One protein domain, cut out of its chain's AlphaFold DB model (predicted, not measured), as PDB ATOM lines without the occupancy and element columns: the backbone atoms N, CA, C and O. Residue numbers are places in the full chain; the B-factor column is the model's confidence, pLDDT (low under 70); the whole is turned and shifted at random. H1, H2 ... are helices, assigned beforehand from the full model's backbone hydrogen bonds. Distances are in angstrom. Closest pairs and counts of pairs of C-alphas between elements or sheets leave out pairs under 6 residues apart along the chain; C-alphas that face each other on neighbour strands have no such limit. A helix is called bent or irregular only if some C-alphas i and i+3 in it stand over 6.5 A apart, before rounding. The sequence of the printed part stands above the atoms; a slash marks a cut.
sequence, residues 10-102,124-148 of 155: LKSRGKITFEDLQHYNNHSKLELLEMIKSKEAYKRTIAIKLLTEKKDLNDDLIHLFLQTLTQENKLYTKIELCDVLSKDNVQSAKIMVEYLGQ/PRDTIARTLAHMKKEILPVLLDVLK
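This is residues 10 to 102 and 124 to 148 of the 155 residues of an uncharacterized protein of Bacillus cereus HuA3-9 (UniProt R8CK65). Helices stacked in two rows make an elongated body: H3, H5 and H7 follow one another along one side, and H4 and H6 lie along the other, with H2 packed on H3 but apart from H4. H1 crosses H3 at one end of the stack, and H8 packs on H6 at the other. The printed part has 118 residues, with eight named helices in the order H1 to H8 and no named strand; the class is all helix. It is compact, with a radius of gyration of the C-alphas of 14.4 A, and spans 47 by 25 by 20 A.

Begin with H3, residues 41 to 53. It touches H5, residues 75 to 86, at a shallow tilt of 18 degrees, the same way; look at the closest C-alphas, Thr 45 and Thr 77, 4.9 A apart. H2, residues 29 to 35, forms a helical hairpin with H3, and their closest C-alphas, Leu 32 and Ala 47, are 4.9 A apart. H1, residues 18 to 24, touches residues 46 to 50 of H3 alone, about perpendicular at 82 degrees, closest at the C-alphas of Leu 21 and Ile 46, 6.2 A. H4, residues 59 to 71, forms a helical hairpin with H5, at a shallow tilt of 33 degrees, only just short of steep; their closest C-alphas are Leu 69 and Lys 78, 6.2 A. H7, residues 124 to 133, touches residues 82 to 86 of H5 alone, closest at the C-alphas of Ser 86 and Thr 131, 5.5 A. H6, residues 90 to 98, touches H4 at a steep tilt of 42 degrees, closest at the C-alphas of Ile 62 and Ser 92, 6.6 A. H6 and H7 only just touch, with 3 pairs of C-alphas within 8 A, closest at Ala 93 and Leu 132, 6.8 A. H8, residues 137 to 146, touches H6, closest at the C-alphas of Val 90 and Ile 139, 5.3 A. Over the 8 touching pairs the packing is part aligned, part crossed: 4 are at a shallow tilt. In H1, H2, H3, H4, H5 and H7 every O i to N i+4 pair is within hydrogen-bond range; in H6 4 of 5 are, in H8 4 of 6.

Find C-alpha 41 at (13.735, 37.759, 50.502); from there H3 runs 18.7 A to C-alpha 53. H4 runs 18.8 A, and H5 16.4 A. H1 begins at C-alpha 18, (4.535, 50.274, 52.382). H8 ends at C-alpha 146, (9.445, 32.401, 17.503), and is irregular: C-alphas 138 and 141 are 7.1 A apart.

The two C-alphas farthest apart, His 23 and Lys 148, are 47.9 A apart. Residues 103 to 123 are not printed, and C-alphas 102 and 124 stand 9.0 A apart across this cut. The links printed whole are tight. Mean pLDDT of the printed part is 91.9; residues 55 to 56 and 101 to 102 are under 70.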
ATOM      1  N   LEU A  10       5.823  35.678  56.758       93.44
ATOM      2  CA  LEU A  10       5.507  36.380  55.515       93.44
ATOM      3  C   LEU A  10       6.714  37.174  54.989       93.44
ATOM      4  O   LEU A  10       7.042  37.062  53.804       93.44
ATOM      5  N   LYS A  11       7.436  37.879  55.866       94.56
ATOM      6  CA  LYS A  11       8.649  38.635  55.520       94.56
ATOM      7  C   LYS A  11       9.769  37.723  55.017       94.56
ATOM      8  O   LYS A  11      10.378  37.996  53.985       94.56
ATOM      9  N   SER A  12       9.968  36.557  55.642       94.06
ATOM     10  CA  SER A  12      10.934  35.551  55.161       94.06
ATOM     11  C   SER A  12      10.586  34.960  53.784       94.06
ATOM     12  O   SER A  12      11.464  34.474  53.068       94.06
ATOM     13  N   ARG A  13       9.307  35.023  53.386       94.31
ATOM     14  CA  ARG A  13       8.810  34.638  52.052       94.31
ATOM     15  C   ARG A  13       8.871  35.785  51.037       94.31
ATOM     16  O   ARG A  13       8.467  35.575  49.894       94.31
ATOM     17  N   GLY A  14       9.354  36.956  51.450       96.69
ATOM     18  CA  GLY A  14       9.551  38.135  50.613       96.69
ATOM     19  C   GLY A  14       8.404  39.137  50.635       96.69
ATOM     20  O   GLY A  14       8.390  40.019  49.783       96.69
ATOM     21  N   LYS A  15       7.424  38.991  51.540       96.94
ATOM     22  CA  LYS A  15       6.336  39.967  51.664       96.94
ATOM     23  C   LYS A  15       6.903  41.280  52.204       96.94
ATOM     24  O   LYS A  15       7.665  41.253  53.168       96.94
ATOM     25  N   ILE A  16       6.501  42.382  51.587       96.88
ATOM     26  CA  ILE A  16       6.902  43.744  51.948       96.88
ATOM     27  C   ILE A  16       5.666  44.560  52.321       96.88
ATOM     28  O   ILE A  16       4.553  44.230  51.893       96.88
ATOM     29  N   THR A  17       5.857  45.601  53.120       95.56
ATOM     30  CA  THR A  17       4.830  46.611  53.407       95.56
ATOM     31  C   THR A  17       5.165  47.945  52.740       95.56
ATOM     32  O   THR A  17       6.197  48.093  52.084       95.56
ATOM     33  N   PHE A  18       4.278  48.927  52.880       94.12
ATOM     34  CA  PHE A  18       4.535  50.274  52.382       94.12
ATOM     35  C   PHE A  18       5.657  50.969  53.172       94.12
ATOM     36  O   PHE A  18       6.503  51.642  52.589       94.12
ATOM     37  N   GLU A  19       5.721  50.741  54.484       95.06
ATOM     38  CA  GLU A  19       6.760  51.278  55.368       95.06
ATOM     39  C   GLU A  19       8.142  50.728  54.999       95.06
ATOM     40  O   GLU A  19       9.126  51.468  55.009       95.06
ATOM     41  N   ASP A  20       8.209  49.445  54.613       94.69
ATOM     42  CA  ASP A  20       9.428  48.860  54.058       94.69
ATOM     43  C   ASP A  20       9.884  49.664  52.822       94.69
ATOM     44  O   ASP A  20      11.039  50.063  52.755       94.69
ATOM     45  N   LEU A  21       9.000  49.981  51.867       95.19
ATOM     46  CA  LEU A  21       9.378  50.758  50.674       95.19
ATOM     47  C   LEU A  21       9.872  52.168  51.020       95.19
ATOM     48  O   LEU A  21      10.900  52.598  50.496       95.19
ATOM     49  N   GLN A  22       9.193  52.864  51.934       94.62
ATOM     50  CA  GLN A  22       9.603  54.202  52.372       94.62
ATOM     51  C   GLN A  22      11.011  54.206  52.977       94.62
ATOM     52  O   GLN A  22      11.787  55.121  52.704       94.62
ATOM     53  N   HIS A  23      11.364  53.170  53.744       95.81
ATOM     54  CA  HIS A  23      12.680  53.055  54.372       95.81
ATOM     55  C   HIS A  23      13.827  52.979  53.351       95.81
ATOM     56  O   HIS A  23      14.901  53.531  53.586       95.81
ATOM     57  N   TYR A  24      13.606  52.326  52.205       94.94
ATOM     58  CA  TYR A  24      14.640  52.122  51.183       94.94
ATOM     59  C   TYR A  24      14.522  53.073  49.982       94.94
ATOM     60  O   TYR A  24      15.377  53.040  49.101       94.94
ATOM     61  N   ASN A  25      13.521  53.956  49.941       92.75
ATOM     62  CA  ASN A  25      13.226  54.798  48.773       92.75
ATOM     63  C   ASN A  25      14.411  55.679  48.315       92.75
ATOM     64  O   ASN A  25      14.594  55.921  47.124       92.75
ATOM     65  N   ASN A  26      15.257  56.111  49.257       93.56
ATOM     66  CA  ASN A  26      16.424  56.954  48.974       93.56
ATOM     67  C   ASN A  26      17.660  56.176  48.490       93.56
ATOM     68  O   ASN A  26      18.667  56.801  48.168       93.56
ATOM     69  N   HIS A  27      17.611  54.838  48.434       94.69
ATOM     70  CA  HIS A  27      18.726  54.046  47.911       94.69
ATOM     71  C   HIS A  27      18.969  54.385  46.439       94.69
ATOM     72  O   HIS A  27      18.037  54.492  45.638       94.69
ATOM     73  N   SER A  28      20.231  54.529  46.060       93.94
ATOM     74  CA  SER A  28      20.691  54.678  44.681       93.94
ATOM     75  C   SER A  28      20.395  53.427  43.844       93.94
ATOM     76  O   SER A  28      20.094  52.352  44.364       93.94
ATOM     77  N   LYS A  29      20.491  53.541  42.512       92.31
ATOM     78  CA  LYS A  29      20.348  52.377  41.616       92.31
ATOM     79  C   LYS A  29      21.348  51.271  41.979       92.31
ATOM     80  O   LYS A  29      20.960  50.112  42.034       92.31
ATOM     81  N   LEU A  30      22.599  51.631  42.283       93.00
ATOM     82  CA  LEU A  30      23.650  50.675  42.650       93.00
ATOM     83  C   LEU A  30      23.329  49.931  43.949       93.00
ATOM     84  O   LEU A  30      23.440  48.709  43.995       93.00
ATOM     85  N   GLU A  31      22.869  50.637  44.982       96.06
ATOM     86  CA  GLU A  31      22.494  50.000  46.249       96.06
ATOM     87  C   GLU A  31      21.308  49.045  46.073       96.06
ATOM     88  O   GLU A  31      21.312  47.942  46.617       96.06
ATOM     89  N   LEU A  32      20.318  49.418  45.253       95.81
ATOM     90  CA  LEU A  32      19.194  48.537  44.935       95.81
ATOM     91  C   LEU A  32      19.640  47.302  44.131       95.81
ATOM     92  O   LEU A  32      19.169  46.196  44.395       95.81
ATOM     93  N   LEU A  33      20.575  47.451  43.187       94.69
ATOM     94  CA  LEU A  33      21.144  46.318  42.446       94.69
ATOM     95  C   LEU A  33      21.877  45.338  43.373       94.69
ATOM     96  O   LEU A  33      21.758  44.124  43.203       94.69
ATOM     97  N   GLU A  34      22.574  45.833  44.395       95.88
ATOM     98  CA  GLU A  34      23.178  44.968  45.413       95.88
ATOM     99  C   GLU A  34      22.124  44.307  46.314       95.88
ATOM    100  O   GLU A  34      22.242  43.128  46.659       95.88
ATOM    101  N   MET A  35      21.027  45.003  46.629       96.75
ATOM    102  CA  MET A  35      19.926  44.431  47.411       96.75
ATOM    103  C   MET A  35      19.232  43.245  46.722       96.75
ATOM    104  O   MET A  35      18.766  42.344  47.426       96.75
ATOM    105  N   ILE A  36      19.209  43.182  45.385       95.06
ATOM    106  CA  ILE A  36      18.704  42.011  44.636       95.06
ATOM    107  C   ILE A  36      19.466  40.729  44.994       95.06
ATOM    108  O   ILE A  36      18.890  39.644  44.973       95.06
ATOM    109  N   LYS A  37      20.736  40.831  45.393       94.56
ATOM    110  CA  LYS A  37      21.577  39.682  45.765       94.56
ATOM    111  C   LYS A  37      21.458  39.310  47.246       94.56
ATOM    112  O   LYS A  37      22.119  38.382  47.713       94.56
ATOM    113  N   SER A  38      20.633  40.026  48.012       96.50
ATOM    114  CA  SER A  38      20.497  39.806  49.450       96.50
ATOM    115  C   SER A  38      20.019  38.391  49.774       96.50
ATOM    116  O   SER A  38      19.157  37.831  49.095       96.50
ATOM    117  N   LYS A  39      20.498  37.834  50.891       95.56
ATOM    118  CA  LYS A  39      19.963  36.586  51.465       95.56
ATOM    119  C   LYS A  39      18.511  36.754  51.934       95.56
ATOM    120  O   LYS A  39      17.750  35.784  51.971       95.56
ATOM    121  N   GLU A  40      18.107  37.980  52.253       96.50
ATOM    122  CA  GLU A  40      16.782  38.312  52.762       96.50
ATOM    123  C   GLU A  40      15.789  38.561  51.620       96.50
ATOM    124  O   GLU A  40      15.928  39.493  50.832       96.50
ATOM    125  N   ALA A  41      14.740  37.739  51.566       97.06
ATOM    126  CA  ALA A  41      13.735  37.759  50.502       97.06
ATOM    127  C   ALA A  41      13.047  39.120  50.325       97.06
ATOM    128  O   ALA A  41      12.855  39.583  49.206       97.06
ATOM    129  N   TYR A  42      12.677  39.765  51.434       97.44
ATOM    130  CA  TYR A  42      11.960  41.038  51.392       97.44
ATOM    131  C   TYR A  42      12.840  42.157  50.820       97.44
ATOM    132  O   TYR A  42      12.332  42.984  50.075       97.44
ATOM    133  N   LYS A  43      14.160  42.144  51.076       97.88
ATOM    134  CA  LYS A  43      15.101  43.107  50.477       97.88
ATOM    135  C   LYS A  43      15.161  42.963  48.960       97.88
ATOM    136  O   LYS A  43      15.139  43.974  48.267       97.88
ATOM    137  N   ARG A  44      15.156  41.727  48.448       97.88
ATOM    138  CA  ARG A  44      15.075  41.477  47.001       97.88
ATOM    139  C   ARG A  44      13.774  42.026  46.419       97.88
ATOM    140  O   ARG A  44      13.820  42.759  45.440       97.88
ATOM    141  N   THR A  45      12.633  41.746  47.059       98.19
ATOM    142  CA  THR A  45      11.322  42.273  46.632       98.19
ATOM    143  C   THR A  45      11.292  43.809  46.614       98.19
ATOM    144  O   THR A  45      10.841  44.392  45.632       98.19
ATOM    145  N   ILE A  46      11.815  44.472  47.655       97.62
ATOM    146  CA  ILE A  46      11.936  45.943  47.720       97.62
ATOM    147  C   ILE A  46      12.778  46.464  46.559       97.62
ATOM    148  O   ILE A  46      12.377  47.406  45.881       97.62
ATOM    149  N   ALA A  47      13.934  45.844  46.321       96.88
ATOM    150  CA  ALA A  47      14.840  46.264  45.267       96.88
ATOM    151  C   ALA A  47      14.181  46.205  43.886       96.88
ATOM    152  O   ALA A  47      14.231  47.187  43.150       96.88
ATOM    153  N   ILE A  48      13.505  45.095  43.569       96.50
ATOM    154  CA  ILE A  48      12.753  44.926  42.317       96.50
ATOM    155  C   ILE A  48      11.697  46.028  42.171       96.50
ATOM    156  O   ILE A  48      11.604  46.657  41.113       96.50
ATOM    157  N   LYS A  49      10.941  46.306  43.245       95.88
ATOM    158  CA  LYS A  49       9.897  47.336  43.242       95.88
ATOM    159  C   LYS A  49      10.462  48.721  42.941       95.88
ATOM    160  O   LYS A  49      10.033  49.368  41.990       95.88
ATOM    161  N   LEU A  50      11.463  49.141  43.711       95.38
ATOM    162  CA  LEU A  50      12.037  50.483  43.621       95.38
ATOM    163  C   LEU A  50      12.841  50.694  42.331       95.38
ATOM    164  O   LEU A  50      12.816  51.787  41.771       95.38
ATOM    165  N   LEU A  51      13.529  49.667  41.819       94.06
ATOM    166  CA  LEU A  51      14.200  49.742  40.512       94.06
ATOM    167  C   LEU A  51      13.191  49.953  39.378       94.06
ATOM    168  O   LEU A  51      13.455  50.724  38.459       94.06
ATOM    169  N   THR A  52      12.018  49.326  39.477       91.44
ATOM    170  CA  THR A  52      10.938  49.473  38.493       91.44
ATOM    171  C   THR A  52      10.258  50.838  38.578       91.44
ATOM    172  O   THR A  52       9.992  51.466  37.554       91.44
ATOM    173  N   GLU A  53       9.993  51.336  39.789       89.00
ATOM    174  CA  GLU A  53       9.351  52.643  40.007       89.00
ATOM    175  C   GLU A  53      10.186  53.812  39.476       89.00
ATOM    176  O   GLU A  53       9.633  54.822  39.039       89.00
ATOM    177  N   LYS A  54      11.509  53.644  39.414       81.69
ATOM    178  CA  LYS A  54      12.427  54.608  38.793       81.69
ATOM    179  C   LYS A  54      12.330  54.661  37.261       81.69
ATOM    180  O   LYS A  54      13.002  55.491  36.660       81.69
ATOM    181  N   LYS A  55      11.477  53.830  36.638       68.31
ATOM    182  CA  LYS A  55      11.182  53.773  35.189       68.31
ATOM    183  C   LYS A  55      12.414  53.627  34.288       68.31
ATOM    184  O   LYS A  55      12.386  54.041  33.135       68.31
ATOM    185  N   ASP A  56      13.463  52.998  34.803       69.62
ATOM    186  CA  ASP A  56      14.724  52.755  34.097       69.62
ATOM    187  C   ASP A  56      14.897  51.253  33.801       69.62
ATOM    188  O   ASP A  56      15.943  50.653  34.062       69.62
ATOM    189  N   LEU A  57      13.813  50.619  33.329       76.94
ATOM    190  CA  LEU A  57      13.840  49.241  32.837       76.94
ATOM    191  C   LEU A  57      14.520  49.228  31.469       76.94
ATOM    192  O   LEU A  57      13.891  49.463  30.442       76.94
ATOM    193  N   ASN A  58      15.826  48.988  31.489       88.19
ATOM    194  CA  ASN A  58      16.626  48.703  30.310       88.19
ATOM    195  C   ASN A  58      16.832  47.188  30.151       88.19
ATOM    196  O   ASN A  58      16.556  46.411  31.070       88.19
ATOM    197  N   ASP A  59      17.352  46.773  28.999       91.19
ATOM    198  CA  ASP A  59      17.568  45.361  28.667       91.19
ATOM    199  C   ASP A  59      18.430  44.639  29.728       91.19
ATOM    200  O   ASP A  59      18.098  43.523  30.132       91.19
ATOM    201  N   ASP A  60      19.457  45.301  30.281       91.12
ATOM    202  CA  ASP A  60      20.291  44.757  31.369       91.12
ATOM    203  C   ASP A  60      19.471  44.408  32.619       91.12
ATOM    204  O   ASP A  60      19.666  43.359  33.244       91.12
ATOM    205  N   LEU A  61      18.538  45.282  33.001       92.38
ATOM    206  CA  LEU A  61      17.685  45.075  34.164       92.38
ATOM    207  C   LEU A  61      16.669  43.951  33.914       92.38
ATOM    208  O   LEU A  61      16.394  43.167  34.824       92.38
ATOM    209  N   ILE A  62      16.176  43.811  32.680       93.06
ATOM    210  CA  ILE A  62      15.313  42.692  32.278       93.06
ATOM    211  C   ILE A  62      16.070  41.364  32.354       93.06
ATOM    212  O   ILE A  62      15.574  40.417  32.971       93.06
ATOM    213  N   HIS A  63      17.293  41.293  31.820       93.00
ATOM    214  CA  HIS A  63      18.140  40.105  31.957       93.00
ATOM    215  C   HIS A  63      18.416  39.770  33.425       93.00
ATOM    216  O   HIS A  63      18.290  38.607  33.821       93.00
ATOM    217  N   LEU A  64      18.720  40.773  34.256       93.88
ATOM    218  CA  LEU A  64      18.926  40.581  35.691       93.88
ATOM    219  C   LEU A  64      17.671  40.019  36.376       93.88
ATOM    220  O   LEU A  64      17.767  39.089  37.181       93.88
ATOM    221  N   PHE A  65      16.486  40.544  36.060       94.69
ATOM    222  CA  PHE A  65      15.223  40.059  36.619       94.69
ATOM    223  C   PHE A  65      14.902  38.635  36.174       94.69
ATOM    224  O   PHE A  65      14.494  37.824  37.005       94.69
ATOM    225  N   LEU A  66      15.146  38.288  34.910       92.94
ATOM    226  CA  LEU A  66      14.957  36.927  34.404       92.94
ATOM    227  C   LEU A  66      15.930  35.938  35.051       92.94
ATOM    228  O   LEU A  66      15.510  34.877  35.515       92.94
ATOM    229  N   GLN A  67      17.210  36.301  35.178       91.75
ATOM    230  CA  GLN A  67      18.193  35.501  35.911       91.75
ATOM    231  C   GLN A  67      17.766  35.304  37.370       91.75
ATOM    232  O   GLN A  67      17.740  34.171  37.857       91.75
ATOM    233  N   THR A  68      17.336  36.375  38.039       92.88
ATOM    234  CA  THR A  68      16.831  36.311  39.418       92.88
ATOM    235  C   THR A  68      15.613  35.392  39.510       92.88
ATOM    236  O   THR A  68      15.568  34.514  40.371       92.88
ATOM    237  N   LEU A  69      14.654  35.506  38.587       92.38
ATOM    238  CA  LEU A  69      13.440  34.687  38.551       92.38
ATOM    239  C   LEU A  69      13.750  33.192  38.406       92.38
ATOM    240  O   LEU A  69      13.084  32.367  39.036       92.38
ATOM    241  N   THR A  70      14.770  32.838  37.618       87.44
ATOM    242  CA  THR A  70      15.156  31.434  37.395       87.44
ATOM    243  C   THR A  70      15.732  30.759  38.643       87.44
ATOM    244  O   THR A  70      15.596  29.544  38.791       87.44
ATOM    245  N   GLN A  71      16.332  31.531  39.553       88.44
ATOM    246  CA  GLN A  71      16.999  31.030  40.762       88.44
ATOM    247  C   GLN A  71      16.191  31.275  42.044       88.44
ATOM    248  O   GLN A  71      16.439  30.642  43.073       88.44
ATOM    249  N   GLU A  72      15.221  32.188  42.003       92.62
ATOM    250  CA  GLU A  72      14.430  32.566  43.165       92.62
ATOM    251  C   GLU A  72      13.637  31.367  43.715       92.62
ATOM    252  O   GLU A  72      13.134  30.509  42.985       92.62
ATOM    253  N   ASN A  73      13.472  31.310  45.035       90.81
ATOM    254  CA  ASN A  73      12.698  30.280  45.729       90.81
ATOM    255  C   ASN A  73      11.629  30.851  46.674       90.81
ATOM    256  O   ASN A  73      10.840  30.094  47.244       90.81
ATOM    257  N   LYS A  74      11.566  32.175  46.833       94.69
ATOM    258  CA  LYS A  74      10.631  32.870  47.718       94.69
ATOM    259  C   LYS A  74       9.415  33.370  46.953       94.69
ATOM    260  O   LYS A  74       9.521  33.995  45.904       94.69
ATOM    261  N   LEU A  75       8.239  33.072  47.504       93.31
ATOM    262  CA  LEU A  75       6.958  33.264  46.826       93.31
ATOM    263  C   LEU A  75       6.707  34.716  46.411       93.31
ATOM    264  O   LEU A  75       6.397  34.962  45.253       93.31
ATOM    265  N   TYR A  76       6.795  35.660  47.348       96.06
ATOM    266  CA  TYR A  76       6.412  37.046  47.071       96.06
ATOM    267  C   TYR A  76       7.414  37.733  46.147       96.06
ATOM    268  O   TYR A  76       7.011  38.521  45.302       96.06
ATOM    269  N   THR A  77       8.691  37.362  46.236       96.62
ATOM    270  CA  THR A  77       9.718  37.852  45.316       96.62
ATOM    271  C   THR A  77       9.463  37.370  43.885       96.62
ATOM    272  O   THR A  77       9.542  38.169  42.958       96.62
ATOM    273  N   LYS A  78       9.058  36.102  43.688       94.50
ATOM    274  CA  LYS A  78       8.620  35.611  42.365       94.50
ATOM    275  C   LYS A  78       7.406  36.356  41.833       94.50
ATOM    276  O   LYS A  78       7.378  36.683  40.656       94.50
ATOM    277  N   ILE A  79       6.409  36.590  42.687       94.50
ATOM    278  CA  ILE A  79       5.197  37.315  42.292       94.50
ATOM    279  C   ILE A  79       5.561  38.720  41.807       94.50
ATOM    280  O   ILE A  79       5.098  39.104  40.741       94.50
ATOM    281  N   GLU A  80       6.413  39.445  42.537       96.81
ATOM    282  CA  GLU A  80       6.837  40.793  42.138       96.81
ATOM    283  C   GLU A  80       7.630  40.781  40.824       96.81
ATOM    284  O   GLU A  80       7.333  41.572  39.937       96.81
ATOM    285  N   LEU A  81       8.572  39.843  40.644       95.44
ATOM    286  CA  LEU A  81       9.300  39.688  39.375       95.44
ATOM    287  C   LEU A  81       8.348  39.450  38.198       95.44
ATOM    288  O   LEU A  81       8.464  40.115  37.172       95.44
ATOM    289  N   CYS A  82       7.397  38.524  38.345       94.44
ATOM    290  CA  CYS A  82       6.413  38.246  37.303       94.44
ATOM    291  C   CYS A  82       5.511  39.457  37.033       94.44
ATOM    292  O   CYS A  82       5.240  39.760  35.877       94.44
ATOM    293  N   ASP A  83       5.050  40.156  38.075       94.81
ATOM    294  CA  ASP A  83       4.195  41.340  37.933       94.81
ATOM    295  C   ASP A  83       4.912  42.445  37.148       94.81
ATOM    296  O   ASP A  83       4.365  42.964  36.175       94.81
ATOM    297  N   VAL A  84       6.166  42.738  37.503       94.06
ATOM    298  CA  VAL A  84       6.998  43.728  36.810       94.06
ATOM    299  C   VAL A  84       7.241  43.336  35.355       94.06
ATOM    300  O   VAL A  84       6.954  44.127  34.459       94.06
ATOM    301  N   LEU A  85       7.703  42.106  35.105       93.56
ATOM    302  CA  LEU A  85       7.980  41.619  33.749       93.56
ATOM    303  C   LEU A  85       6.710  41.574  32.880       93.56
ATOM    304  O   LEU A  85       6.773  41.853  31.689       93.56
ATOM    305  N   SER A  86       5.542  41.282  33.464       92.69
ATOM    306  CA  SER A  86       4.271  41.239  32.724       92.69
ATOM    307  C   SER A  86       3.763  42.615  32.272       92.69
ATOM    308  O   SER A  86       2.974  42.709  31.333       92.69
ATOM    309  N   LYS A  87       4.191  43.694  32.939       90.25
ATOM    310  CA  LYS A  87       3.734  45.069  32.671       90.25
ATOM    311  C   LYS A  87       4.597  45.816  31.662       90.25
ATOM    312  O   LYS A  87       4.238  46.931  31.277       90.25
ATOM    313  N   ASP A  88       5.714  45.227  31.268       84.06
ATOM    314  CA  ASP A  88       6.675  45.847  30.375       84.06
ATOM    315  C   ASP A  88       6.273  45.686  28.890       84.06
ATOM    316  O   ASP A  88       5.142  45.314  28.559       84.06
ATOM    317  N   ASN A  89       7.154  46.089  27.978       87.19
ATOM    318  CA  ASN A  89       6.852  46.335  26.579       87.19
ATOM    319  C   ASN A  89       7.323  45.212  25.628       87.19
ATOM    320  O   ASN A  89       7.784  44.148  26.024       87.19
ATOM    321  N   VAL A  90       7.172  45.442  24.323       91.75
ATOM    322  CA  VAL A  90       7.510  44.458  23.281       91.75
ATOM    323  C   VAL A  90       9.001  44.087  23.290       91.75
ATOM    324  O   VAL A  90       9.340  42.953  22.963       91.75
ATOM    325  N   GLN A  91       9.890  45.007  23.676       90.31
ATOM    326  CA  GLN A  91      11.328  44.748  23.763       90.31
ATOM    327  C   GLN A  91      11.649  43.684  24.813       90.31
ATOM    328  O   GLN A  91      12.359  42.729  24.508       90.31
ATOM    329  N   SER A  92      11.070  43.768  26.011       90.62
ATOM    330  CA  SER A  92      11.296  42.730  27.018       90.62
ATOM    331  C   SER A  92      10.677  41.400  26.631       90.62
ATOM    332  O   SER A  92      11.286  40.370  26.902       90.62
ATOM    333  N   ALA A  93       9.554  41.381  25.907       93.81
ATOM    334  CA  ALA A  93       9.022  40.134  25.360       93.81
ATOM    335  C   ALA A  93      10.031  39.422  24.437       93.81
ATOM    336  O   ALA A  93      10.156  38.202  24.521       93.81
ATOM    337  N   LYS A  94      10.790  40.163  23.611       93.00
ATOM    338  CA  LYS A  94      11.858  39.591  22.765       93.00
ATOM    339  C   LYS A  94      12.984  38.968  23.589       93.00
ATOM    340  O   LYS A  94      13.453  37.894  23.247       93.00
ATOM    341  N   ILE A  95      13.364  39.597  24.698       92.75
ATOM    342  CA  ILE A  95      14.375  39.047  25.611       92.75
ATOM    343  C   ILE A  95      13.828  37.801  26.322       92.75
ATOM    344  O   ILE A  95      14.482  36.768  26.418       92.75
ATOM    345  N   MET A  96      12.592  37.867  26.813       93.38
ATOM    346  CA  MET A  96      11.963  36.793  27.582       93.38
ATOM    347  C   MET A  96      11.799  35.495  26.784       93.38
ATOM    348  O   MET A  96      11.923  34.414  27.366       93.38
ATOM    349  N   VAL A  97      11.524  35.567  25.476       92.25
ATOM    350  CA  VAL A  97      11.368  34.358  24.647       92.25
ATOM    351  C   VAL A  97      12.663  33.551  24.527       92.25
ATOM    352  O   VAL A  97      12.592  32.325  24.452       92.25
ATOM    353  N   GLU A  98      13.836  34.183  24.636       87.88
ATOM    354  CA  GLU A  98      15.135  33.490  24.654       87.88
ATOM    355  C   GLU A  98      15.251  32.515  25.838       87.88
ATOM    356  O   GLU A  98      15.921  31.484  25.762       87.88
ATOM    357  N   TYR A  99      14.538  32.790  26.935       85.50
ATOM    358  CA  TYR A  99      14.529  31.948  28.130       85.50
ATOM    359  C   TYR A  99      13.504  30.802  28.060       85.50
ATOM    360  O   TYR A  99      13.531  29.909  28.911       85.50
ATOM    361  N   LEU A 100      12.613  30.776  27.059       82.94
ATOM    362  CA  LEU A 100      11.697  29.648  26.836       82.94
ATOM    363  C   LEU A 100      12.428  28.423  26.276       82.94
ATOM    364  O   LEU A 100      12.109  27.293  26.652       82.94
ATOM    365  N   GLY A 101      13.411  28.655  25.399       67.19
ATOM    366  CA  GLY A 101      14.193  27.614  24.723       67.19
ATOM    367  C   GLY A 101      15.290  26.982  25.583       67.19
ATOM    368  O   GLY A 101      15.903  26.000  25.170       67.19
ATOM    369  N   GLN A 102      15.543  27.502  26.788       67.50
ATOM    370  CA  GLN A 102      16.589  26.978  27.662       67.50
ATOM    371  C   GLN A 102      16.177  25.620  28.253       67.50
ATOM    372  O   GLN A 102      15.407  25.515  29.217       67.50
ATOM    373  N   PRO A 124      11.470  27.328  35.452       78.50
ATOM    374  CA  PRO A 124      11.699  28.703  35.018       78.50
ATOM    375  C   PRO A 124      11.005  29.025  33.687       78.50
ATOM    376  O   PRO A 124      10.258  29.998  33.619       78.50
ATOM    377  N   ARG A 125      11.109  28.133  32.689       83.50
ATOM    378  CA  ARG A 125      10.399  28.264  31.404       83.50
ATOM    379  C   ARG A 125       8.875  28.350  31.553       83.50
ATOM    380  O   ARG A 125       8.248  29.153  30.877       83.50
ATOM    381  N   ASP A 126       8.277  27.580  32.468       86.56
ATOM    382  CA  ASP A 126       6.821  27.561  32.673       86.56
ATOM    383  C   ASP A 126       6.357  28.875  33.316       86.56
ATOM    384  O   ASP A 126       5.280  29.392  33.020       86.56
ATOM    385  N   THR A 127       7.187  29.427  34.205       88.06
ATOM    386  CA  THR A 127       6.937  30.716  34.857       88.06
ATOM    387  C   THR A 127       7.068  31.864  33.858       88.06
ATOM    388  O   THR A 127       6.213  32.748  33.828       88.06
ATOM    389  N   ILE A 128       8.083  31.829  32.993       90.69
ATOM    390  CA  ILE A 128       8.306  32.837  31.948       90.69
ATOM    391  C   ILE A 128       7.197  32.778  30.896       90.69
ATOM    392  O   ILE A 128       6.607  33.811  30.593       90.69
ATOM    393  N   ALA A 129       6.819  31.584  30.426       91.44
ATOM    394  CA  ALA A 129       5.696  31.397  29.505       91.44
ATOM    395  C   ALA A 129       4.388  31.956  30.082       91.44
ATOM    396  O   ALA A 129       3.652  32.668  29.401       91.44
ATOM    397  N   ARG A 130       4.118  31.687  31.367       91.75
ATOM    398  CA  ARG A 130       2.959  32.256  32.066       91.75
ATOM    399  C   ARG A 130       3.032  33.777  32.154       91.75
ATOM    400  O   ARG A 130       2.010  34.430  32.002       91.75
ATOM    401  N   THR A 131       4.214  34.335  32.396       93.25
ATOM    402  CA  THR A 131       4.410  35.788  32.496       93.25
ATOM    403  C   THR A 131       4.177  36.467  31.147       93.25
ATOM    404  O   THR A 131       3.420  37.430  31.088       93.25
ATOM    405  N   LEU A 132       4.719  35.906  30.059       94.38
ATOM    406  CA  LEU A 132       4.447  36.342  28.684       94.38
ATOM    407  C   LEU A 132       2.945  36.317  28.373       94.38
ATOM    408  O   LEU A 132       2.413  37.278  27.833       94.38
ATOM    409  N   ALA A 133       2.228  35.264  28.780       93.19
ATOM    410  CA  ALA A 133       0.780  35.164  28.574       93.19
ATOM    411  C   ALA A 133      -0.040  36.245  29.313       93.19
ATOM    412  O   ALA A 133      -1.197  36.469  28.963       93.19
ATOM    413  N   HIS A 134       0.537  36.903  30.324       94.56
ATOM    414  CA  HIS A 134      -0.076  38.025  31.040       94.56
ATOM    415  C   HIS A 134       0.334  39.403  30.496       94.56
ATOM    416  O   HIS A 134      -0.236  40.404  30.932       94.56
ATOM    417  N   MET A 135       1.280  39.474  29.553       94.94
ATOM    418  CA  MET A 135       1.635  40.727  28.885       94.94
ATOM    419  C   MET A 135       0.519  41.199  27.950       94.94
ATOM    420  O   MET A 135      -0.404  40.466  27.588       94.94
ATOM    421  N   LYS A 136       0.607  42.465  27.537       94.31
ATOM    422  CA  LYS A 136      -0.363  43.055  26.615       94.31
ATOM    423  C   LYS A 136      -0.272  42.418  25.219       94.31
ATOM    424  O   LYS A 136       0.784  41.958  24.793       94.31
ATOM    425  N   LYS A 137      -1.383  42.427  24.475       94.62
ATOM    426  CA  LYS A 137      -1.529  41.743  23.172       94.62
ATOM    427  C   LYS A 137      -0.508  42.160  22.105       94.62
ATOM    428  O   LYS A 137      -0.311  41.425  21.142       94.62
ATOM    429  N   GLU A 138       0.130  43.318  22.255       95.62
ATOM    430  CA  GLU A 138       1.162  43.842  21.358       95.62
ATOM    431  C   GLU A 138       2.377  42.911  21.247       95.62
ATOM    432  O   GLU A 138       3.119  43.008  20.276       95.62
ATOM    433  N   ILE A 139       2.562  41.979  22.192       95.44
ATOM    434  CA  ILE A 139       3.630  40.973  22.119       95.44
ATOM    435  C   ILE A 139       3.304  39.800  21.181       95.44
ATOM    436  O   ILE A 139       4.194  39.019  20.858       95.44
ATOM    437  N   LEU A 140       2.051  39.644  20.728       93.75
ATOM    438  CA  LEU A 140       1.632  38.495  19.917       93.75
ATOM    439  C   LEU A 140       2.489  38.294  18.651       93.75
ATOM    440  O   LEU A 140       2.875  37.153  18.399       93.75
ATOM    441  N   PRO A 141       2.857  39.339  17.880       94.12
ATOM    442  CA  PRO A 141       3.759  39.174  16.744       94.12
ATOM    443  C   PRO A 141       5.122  38.589  17.128       94.12
ATOM    444  O   PRO A 141       5.640  37.764  16.386       94.12
ATOM    445  N   VAL A 142       5.674  38.959  18.293       93.31
ATOM    446  CA  VAL A 142       6.938  38.395  18.804       93.31
ATOM    447  C   VAL A 142       6.777  36.901  19.070       93.31
ATOM    448  O   VAL A 142       7.603  36.107  18.636       93.31
ATOM    449  N   LEU A 143       5.685  36.502  19.726       92.06
ATOM    450  CA  LEU A 143       5.420  35.090  20.017       92.06
ATOM    451  C   LEU A 143       5.232  34.258  18.741       92.06
ATOM    452  O   LEU A 143       5.727  33.137  18.665       92.06
ATOM    453  N   LEU A 144       4.530  34.796  17.740       92.25
ATOM    454  CA  LEU A 144       4.322  34.117  16.458       92.25
ATOM    455  C   LEU A 144       5.619  33.976  15.659       92.25
ATOM    456  O   LEU A 144       5.792  32.979  14.964       92.25
ATOM    457  N   ASP A 145       6.521  34.952  15.756       90.56
ATOM    458  CA  ASP A 145       7.808  34.909  15.065       90.56
ATOM    459  C   ASP A 145       8.684  33.755  15.566       90.56
ATOM    460  O   ASP A 145       9.247  33.013  14.764       90.56
ATOM    461  N   VAL A 146       8.701  33.513  16.879       85.94
ATOM    462  CA  VAL A 146       9.445  32.401  17.503       85.94
ATOM    463  C   VAL A 146       8.960  31.025  17.031       85.94
ATOM    464  O   VAL A 146       9.730  30.070  17.021       85.94
ATOM    465  N   LEU A 147       7.693  30.900  16.629       84.56
ATOM    466  CA  LEU A 147       7.120  29.635  16.155       84.56
ATOM    467  C   LEU A 147       7.415  29.347  14.679       84.56
ATOM    468  O   LEU A 147       7.059  28.272  14.188       84.56
ATOM    469  N   LYS A 148       8.022  30.289  13.948       85.38
ATOM    470  CA  LYS A 148       8.352  30.077  12.540       85.38
ATOM    471  C   LYS A 148       9.460  29.020  12.406       85.38
ATOM    472  O   LYS A 148      10.399  29.030  13.202       85.38
TER     473      LYS A 148